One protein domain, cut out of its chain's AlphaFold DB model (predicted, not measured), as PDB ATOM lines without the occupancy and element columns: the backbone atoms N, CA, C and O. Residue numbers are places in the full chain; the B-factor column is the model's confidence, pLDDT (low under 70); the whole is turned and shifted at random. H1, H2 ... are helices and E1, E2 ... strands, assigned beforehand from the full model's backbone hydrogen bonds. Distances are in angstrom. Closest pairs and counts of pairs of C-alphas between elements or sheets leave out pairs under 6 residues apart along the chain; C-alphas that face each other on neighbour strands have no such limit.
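AT A GLANCE: This is residues 10 to 69 of the 194 residues of an uncharacterized protein of Pseudomonas sp. EGD-AK9 (UniProt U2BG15). What is the shape? One strongly twisted antiparallel sheet, E4 E3 E2 E1 E5, folds back into two leaves, E4 E3 facing E1 E5 across hinge E2, with small H1 beyond one end. What is there? The printed part has 60 residues, mostly strand, ordered E1 E2 H1 E3 E4 E5; it is compact, radius of gyration of the C-alphas 11.5 A, spanning 33 by 22 by 17 A.

IN THESE COORDINATES: Where are the strands? E1, residues 11 to 19, 20.0 A, begins at C-alpha 11 (12.592, 2.037, -21.327). E2 is 29 to 35, E3 45 to 51, E4 56 to 59; E5, 61 to 68, ends at C-alpha 68 (17.153, 4.505, -17.371). And the helix? H1 is 37 to 40.

HOW THE PARTS SIT: Which atoms pair? Within hydrogen-bond range are N 31 and O 13, 2.8 A, in hairpin E1 and E2; N 46 and O 34, 2.9 A; N 49 and O 58, 2.8 A, in hairpin E3 and E4; N 14 and O 66, 2.8 A. And H1? It is not on the sheet, and too short for an O i to N i+4 pair.

THE WHOLE: Any cut? The printed part has none. Low confidence? No printed residue is under 70.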
ATOM      1  N   LEU A  10       9.378   2.065 -24.971       92.00
ATOM      2  CA  LEU A  10      10.232   1.144 -24.227       92.00
ATOM      3  C   LEU A  10      11.302   1.933 -23.460       92.00
ATOM      4  O   LEU A  10      11.943   2.838 -24.001       92.00
ATOM      5  N   VAL A  11      11.531   1.544 -22.211       91.56
ATOM      6  CA  VAL A  11      12.592   2.037 -21.327       91.56
ATOM      7  C   VAL A  11      13.294   0.867 -20.651       91.56
ATOM      8  O   VAL A  11      12.748  -0.234 -20.557       91.56
ATOM      9  N   ARG A  12      14.499   1.108 -20.133       92.88
ATOM     10  CA  ARG A  12      15.163   0.159 -19.242       92.88
ATOM     11  C   ARG A  12      14.691   0.430 -17.818       92.88
ATOM     12  O   ARG A  12      14.721   1.571 -17.376       92.88
ATOM     13  N   LEU A  13      14.246  -0.596 -17.109       94.56
ATOM     14  CA  LEU A  13      13.716  -0.513 -15.750       94.56
ATOM     15  C   LEU A  13      14.628  -1.265 -14.796       94.56
ATOM     16  O   LEU A  13      15.119  -2.324 -15.153       94.56
ATOM     17  N   LEU A  14      14.806  -0.749 -13.585       95.12
ATOM     18  CA  LEU A  14      15.290  -1.518 -12.441       95.12
ATOM     19  C   LEU A  14      14.063  -1.996 -11.662       95.12
ATOM     20  O   LEU A  14      13.277  -1.161 -11.212       95.12
ATOM     21  N   VAL A  15      13.883  -3.306 -11.524       96.12
ATOM     22  CA  VAL A  15      12.675  -3.922 -10.959       96.12
ATOM     23  C   VAL A  15      13.052  -4.818  -9.784       96.12
ATOM     24  O   VAL A  15      13.970  -5.624  -9.888       96.12
ATOM     25  N   SER A  16      12.318  -4.689  -8.678       95.88
ATOM     26  CA  SER A  16      12.271  -5.712  -7.631       95.88
ATOM     27  C   SER A  16      11.241  -6.757  -8.053       95.88
ATOM     28  O   SER A  16      10.045  -6.460  -8.032       95.88
ATOM     29  N   PHE A  17      11.691  -7.928  -8.502       95.31
ATOM     30  CA  PHE A  17      10.804  -8.985  -8.992       95.31
ATOM     31  C   PHE A  17      10.140  -9.750  -7.839       95.31
ATOM     32  O   PHE A  17      10.725  -9.925  -6.776       95.31
ATOM     33  N   GLU A  18       8.913 -10.201  -8.075       94.88
ATOM     34  CA  GLU A  18       8.153 -11.103  -7.201       94.88
ATOM     35  C   GLU A  18       7.997 -12.479  -7.864       94.88
ATOM     36  O   GLU A  18       8.176 -13.505  -7.215       94.88
ATOM     37  N   GLU A  19       7.725 -12.499  -9.175       93.12
ATOM     38  CA  GLU A  19       7.682 -13.708 -10.002       93.12
ATOM     39  C   GLU A  19       8.253 -13.428 -11.397       93.12
ATOM     40  O   GLU A  19       8.284 -12.285 -11.869       93.12
ATOM     41  N   ASN A  20       8.665 -14.496 -12.085       94.25
ATOM     42  CA  ASN A  20       9.218 -14.447 -13.441       94.25
ATOM     43  C   ASN A  20      10.434 -13.512 -13.566       94.25
ATOM     44  O   ASN A  20      10.566 -12.784 -14.553       94.25
ATOM     45  N   ALA A  21      11.312 -13.507 -12.560       93.19
ATOM     46  CA  ALA A  21      12.583 -12.799 -12.641       93.19
ATOM     47  C   ALA A  21      13.419 -13.350 -13.805       93.19
ATOM     48  O   ALA A  21      13.481 -14.559 -14.018       93.19
ATOM     49  N   ILE A  22      14.045 -12.450 -14.564       91.19
ATOM     50  CA  ILE A  22      14.955 -12.798 -15.674       91.19
ATOM     51  C   ILE A  22      16.346 -13.242 -15.197       91.19
ATOM     52  O   ILE A  22      17.177 -13.634 -16.009       91.19
ATOM     53  N   ASP A  23      16.600 -13.111 -13.899       90.00
ATOM     54  CA  ASP A  23      17.842 -13.442 -13.212       90.00
ATOM     55  C   ASP A  23      17.482 -14.247 -11.955       90.00
ATOM     56  O   ASP A  23      16.398 -14.059 -11.397       90.00
ATOM     57  N   ASP A  24      18.372 -15.143 -11.537       84.50
ATOM     58  CA  ASP A  24      18.178 -16.044 -10.394       84.50
ATOM     59  C   ASP A  24      18.551 -15.401  -9.040       84.50
ATOM     60  O   ASP A  24      18.477 -16.059  -8.000       84.50
ATOM     61  N   GLY A  25      19.014 -14.148  -9.024       84.25
ATOM     62  CA  GLY A  25      19.371 -13.435  -7.799       84.25
ATOM     63  C   GLY A  25      18.185 -12.835  -7.030       84.25
ATOM     64  O   GLY A  25      17.103 -12.616  -7.567       84.25
ATOM     65  N   ASP A  26      18.435 -12.477  -5.765       83.94
ATOM     66  CA  ASP A  26      17.434 -11.885  -4.856       83.94
ATOM     67  C   ASP A  26      17.398 -10.337  -4.874       83.94
ATOM     68  O   ASP A  26      16.549  -9.716  -4.233       83.94
ATOM     69  N   GLU A  27      18.336  -9.690  -5.570       91.62
ATOM     70  CA  GLU A  27      18.432  -8.225  -5.661       91.62
ATOM     71  C   GLU A  27      17.571  -7.662  -6.810       91.62
ATOM     72  O   GLU A  27      17.166  -8.395  -7.708       91.62
ATOM     73  N   PRO A  28      17.273  -6.352  -6.851       93.75
ATOM     74  CA  PRO A  28      16.609  -5.758  -8.006       93.75
ATOM     75  C   PRO A  28      17.452  -5.854  -9.288       93.75
ATOM     76  O   PRO A  28      18.624  -5.471  -9.302       93.75
ATOM     77  N   PHE A  29      16.832  -6.262 -10.400       90.50
ATOM     78  CA  PHE A  29      17.502  -6.444 -11.694       90.50
ATOM     79  C   PHE A  29      16.945  -5.544 -12.788       90.50
ATOM     80  O   PHE A  29      15.801  -5.083 -12.753       90.50
ATOM     81  N   ALA A  30      17.792  -5.276 -13.781       93.75
ATOM     82  CA  ALA A  30      17.426  -4.434 -14.901       93.75
ATOM     83  C   ALA A  30      16.724  -5.238 -16.005       93.75
ATOM     84  O   ALA A  30      17.321  -6.152 -16.558       93.75
ATOM     85  N   THR A  31      15.521  -4.830 -16.400       94.69
ATOM     86  CA  THR A  31      14.769  -5.376 -17.543       94.69
ATOM     87  C   THR A  31      14.352  -4.252 -18.501       94.69
ATOM     88  O   THR A  31      14.686  -3.084 -18.288       94.69
ATOM     89  N   ILE A  32      13.638  -4.578 -19.575       94.88
ATOM     90  CA  ILE A  32      12.977  -3.604 -20.447       94.88
ATOM     91  C   ILE A  32      11.472  -3.614 -20.193       94.88
ATOM     92  O   ILE A  32      10.880  -4.655 -19.910       94.88
ATOM     93  N   GLY A  33      10.843  -2.452 -20.305       94.81
ATOM     94  CA  GLY A  33       9.405  -2.326 -20.127       94.81
ATOM     95  C   GLY A  33       8.860  -1.004 -20.630       94.81
ATOM     96  O   GLY A  33       9.593  -0.171 -21.154       94.81
ATOM     97  N   GLN A  34       7.559  -0.819 -20.479       95.56
ATOM     98  CA  GLN A  34       6.835   0.366 -20.913       95.56
ATOM     99  C   GLN A  34       5.664   0.650 -19.973       95.56
ATOM    100  O   GLN A  34       5.163  -0.235 -19.274       95.56
ATOM    101  N   ASN A  35       5.196   1.890 -20.002       96.25
ATOM    102  CA  ASN A  35       3.929   2.296 -19.415       96.25
ATOM    103  C   ASN A  35       3.172   3.107 -20.462       96.25
ATOM    104  O   ASN A  35       3.758   3.965 -21.124       96.25
ATOM    105  N   ASN A  36       1.895   2.794 -20.641       95.94
ATOM    106  CA  ASN A  36       1.074   3.296 -21.738       95.94
ATOM    107  C   ASN A  36      -0.077   4.203 -21.261       95.94
ATOM    108  O   ASN A  36      -0.988   4.504 -22.031       95.94
ATOM    109  N   PHE A  37       0.000   4.693 -20.018       96.44
ATOM    110  CA  PHE A  37      -1.033   5.503 -19.369       96.44
ATOM    111  C   PHE A  37      -1.548   6.670 -20.223       96.44
ATOM    112  O   PHE A  37      -2.743   6.948 -20.222       96.44
ATOM    113  N   GLN A  38      -0.685   7.358 -20.979       93.88
ATOM    114  CA  GLN A  38      -1.126   8.479 -21.820       93.88
ATOM    115  C   GLN A  38      -2.099   8.051 -22.932       93.88
ATOM    116  O   GLN A  38      -2.929   8.856 -23.350       93.88
ATOM    117  N   ASN A  39      -2.027   6.794 -23.374       92.81
ATOM    118  CA  ASN A  39      -2.831   6.262 -24.470       92.81
ATOM    119  C   ASN A  39      -4.052   5.470 -23.981       92.81
ATOM    120  O   ASN A  39      -5.108   5.549 -24.605       92.81
ATOM    121  N   ASP A  40      -3.935   4.720 -22.879       96.31
ATOM    122  CA  ASP A  40      -4.999   3.830 -22.382       96.31
ATOM    123  C   ASP A  40      -5.599   4.232 -21.024       96.31
ATOM    124  O   ASP A  40      -6.587   3.636 -20.596       96.31
ATOM    125  N   GLN A  41      -5.054   5.265 -20.371       95.69
ATOM    126  CA  GLN A  41      -5.461   5.744 -19.043       95.69
ATOM    127  C   GLN A  41      -5.313   4.698 -17.922       95.69
ATOM    128  O   GLN A  41      -5.890   4.857 -16.844       95.69
ATOM    129  N   VAL A  42      -4.509   3.652 -18.135       96.19
ATOM    130  CA  VAL A  42      -4.183   2.636 -17.130       96.19
ATOM    131  C   VAL A  42      -2.727   2.800 -16.708       96.19
ATOM    132  O   VAL A  42      -1.801   2.526 -17.466       96.19
ATOM    133  N   ASP A  43      -2.503   3.251 -15.471       94.62
ATOM    134  CA  ASP A  43      -1.148   3.466 -14.956       94.62
ATOM    135  C   ASP A  43      -0.521   2.139 -14.520       94.62
ATOM    136  O   ASP A  43      -0.498   1.786 -13.341       94.62
ATOM    137  N   ARG A  44      -0.055   1.372 -15.509       95.12
ATOM    138  CA  ARG A  44       0.570   0.066 -15.318       95.12
ATOM    139  C   ARG A  44       1.893  -0.009 -16.059       95.12
ATOM    140  O   ARG A  44       1.972   0.272 -17.253       95.12
ATOM    141  N   TRP A  45       2.912  -0.481 -15.354       96.25
ATOM    142  CA  TRP A  45       4.155  -0.919 -15.970       96.25
ATOM    143  C   TRP A  45       4.013  -2.352 -16.468       96.25
ATOM    144  O   TRP A  45       3.598  -3.236 -15.724       96.25
ATOM    145  N   GLN A  46       4.341  -2.563 -17.736       96.56
ATOM    146  CA  GLN A  46       4.528  -3.879 -18.340       96.56
ATOM    147  C   GLN A  46       6.014  -4.040 -18.627       96.56
ATOM    148  O   GLN A  46       6.628  -3.126 -19.180       96.56
ATOM    149  N   PHE A  47       6.607  -5.162 -18.246       96.56
ATOM    150  CA  PHE A  47       8.036  -5.387 -18.416       96.56
ATOM    151  C   PHE A  47       8.344  -6.864 -18.590       96.56
ATOM    152  O   PHE A  47       7.570  -7.728 -18.183       96.56
ATOM    153  N   VAL A  48       9.476  -7.134 -19.228       97.31
ATOM    154  CA  VAL A  48       9.877  -8.488 -19.594       97.31
ATOM    155  C   VAL A  48      10.302  -9.261 -18.349       97.31
ATOM    156  O   VAL A  48      11.143  -8.799 -17.572       97.31
ATOM    157  N   GLY A  49       9.712 -10.439 -18.190       96.56
ATOM    158  CA  GLY A  49      10.094 -11.490 -17.258       96.56
ATOM    159  C   GLY A  49      10.509 -12.766 -17.993       96.56
ATOM    160  O   GLY A  49      10.464 -12.838 -19.226       96.56
ATOM    161  N   TRP A  50      10.885 -13.789 -17.234       96.25
ATOM    162  CA  TRP A  50      11.259 -15.103 -17.751       96.25
ATOM    163  C   TRP A  50      10.475 -16.217 -17.058       96.25
ATOM    164  O   TRP A  50      10.430 -16.294 -15.830       96.25
ATOM    165  N   ASN A  51       9.844 -17.087 -17.846       95.38
ATOM    166  CA  ASN A  51       9.162 -18.270 -17.344       95.38
ATOM    167  C   ASN A  51      10.125 -19.460 -17.338       95.38
ATOM    168  O   ASN A  51      10.248 -20.180 -18.327       95.38
ATOM    169  N   TRP A  52      10.742 -19.717 -16.188       92.50
ATOM    170  CA  TRP A  52      11.687 -20.822 -15.988       92.50
ATOM    171  C   TRP A  52      11.106 -22.220 -16.244       92.50
ATOM    172  O   TRP A  52      11.856 -23.163 -16.471       92.50
ATOM    173  N   THR A  53       9.778 -22.380 -16.205       95.19
ATOM    174  CA  THR A  53       9.134 -23.680 -16.467       95.19
ATOM    175  C   THR A  53       9.036 -23.980 -17.960       95.19
ATOM    176  O   THR A  53       9.158 -25.136 -18.361       95.19
ATOM    177  N   HIS A  54       8.791 -22.952 -18.773       94.81
ATOM    178  CA  HIS A  54       8.542 -23.095 -20.211       94.81
ATOM    179  C   HIS A  54       9.704 -22.601 -21.081       94.81
ATOM    180  O   HIS A  54       9.643 -22.775 -22.294       94.81
ATOM    181  N   ASP A  55      10.760 -22.053 -20.470       94.44
ATOM    182  CA  ASP A  55      11.962 -21.556 -21.152       94.44
ATOM    183  C   ASP A  55      11.639 -20.436 -22.163       94.44
ATOM    184  O   ASP A  55      12.109 -20.424 -23.302       94.44
ATOM    185  N   GLU A  56      10.773 -19.499 -21.759       95.88
ATOM    186  CA  GLU A  56      10.289 -18.419 -22.622       95.88
ATOM    187  C   GLU A  56      10.165 -17.073 -21.895       95.88
ATOM    188  O   GLU A  56       9.955 -16.998 -20.679       95.88
ATOM    189  N   PHE A  57      10.249 -15.983 -22.663       96.56
ATOM    190  CA  PHE A  57       9.926 -14.649 -22.163       96.56
ATOM    191  C   PHE A  57       8.436 -14.535 -21.831       96.56
ATOM    192  O   PHE A  57       7.582 -15.043 -22.556       96.56
ATOM    193  N   THR A  58       8.125 -13.816 -20.756       96.06
ATOM    194  CA  THR A  58       6.757 -13.617 -20.255       96.06
ATOM    195  C   THR A  58       6.586 -12.214 -19.661       96.06
ATOM    196  O   THR A  58       7.524 -11.415 -19.654       96.06
ATOM    197  N   ASP A  59       5.398 -11.908 -19.139       95.69
ATOM    198  CA  ASP A  59       5.168 -10.730 -18.305       95.69
ATOM    199  C   ASP A  59       5.838 -10.920 -16.931       95.69
ATOM    200  O   ASP A  59       5.512 -11.840 -16.168       95.69
ATOM    201  N   GLY A  60       6.784 -10.038 -16.610       95.38
ATOM    202  CA  GLY A  60       7.391  -9.966 -15.286       95.38
ATOM    203  C   GLY A  60       6.394  -9.463 -14.241       95.38
ATOM    204  O   GLY A  60       5.556  -8.611 -14.537       95.38
ATOM    205  N   GLN A  61       6.497  -9.969 -13.011       95.62
ATOM    206  CA  GLN A  61       5.711  -9.487 -11.873       95.62
ATOM    207  C   GLN A  61       6.644  -8.875 -10.835       95.62
ATOM    208  O   GLN A  61       7.676  -9.455 -10.499       95.62
ATOM    209  N   GLY A  62       6.297  -7.693 -10.332       95.12
ATOM    210  CA  GLY A  62       7.111  -6.979  -9.357       95.12
ATOM    211  C   GLY A  62       6.943  -5.467  -9.419       95.12
ATOM    212  O   GLY A  62       6.083  -4.931 -10.124       95.12
ATOM    213  N   THR A  63       7.801  -4.768  -8.681       96.12
ATOM    214  CA  THR A  63       7.739  -3.313  -8.522       96.12
ATOM    215  C   THR A  63       8.914  -2.629  -9.228       96.12
ATOM    216  O   THR A  63      10.066  -2.811  -8.823       96.12
ATOM    217  N   PRO A  64       8.664  -1.788 -10.251       95.50
ATOM    218  CA  PRO A  64       9.690  -0.923 -10.824       95.50
ATOM    219  C   PRO A  64      10.185   0.106  -9.800       95.50
ATOM    220  O   PRO A  64       9.423   0.941  -9.312       95.50
ATOM    221  N   LEU A  65      11.479   0.065  -9.499       95.56
ATOM    222  CA  LEU A  65      12.149   0.973  -8.568       95.56
ATOM    223  C   LEU A  65      12.708   2.206  -9.287       95.56
ATOM    224  O   LEU A  65      12.640   3.328  -8.780       95.56
ATOM    225  N   GLY A  66      13.237   2.008 -10.493       92.00
ATOM    226  CA  GLY A  66      13.880   3.052 -11.284       92.00
ATOM    227  C   GLY A  66      13.798   2.779 -12.778       92.00
ATOM    228  O   GLY A  66      13.416   1.693 -13.207       92.00
ATOM    229  N   TRP A  67      14.172   3.774 -13.576       92.31
ATOM    230  CA  TRP A  67      14.266   3.646 -15.024       92.31
ATOM    231  C   TRP A  67      15.515   4.370 -15.527       92.31
ATOM    232  O   TRP A  67      15.961   5.339 -14.915       92.31
ATOM    233  N   LEU A  68      16.074   3.876 -16.627       85.06
ATOM    234  CA  LEU A  68      17.153   4.505 -17.371       85.06
ATOM    235  C   LEU A  68      16.633   4.892 -18.766       85.06
ATOM    236  O   LEU A  68      15.951   4.082 -19.412       85.06
ATOM    237  N   PRO A  69      16.964   6.090 -19.267       72.19
ATOM    238  CA  PRO A  69      16.726   6.447 -20.662       72.19
ATOM    239  C   PRO A  69      17.532   5.518 -21.587       72.19
ATOM    240  O   PRO A  69      18.722   5.300 -21.376       72.19
TER     241      PRO A  69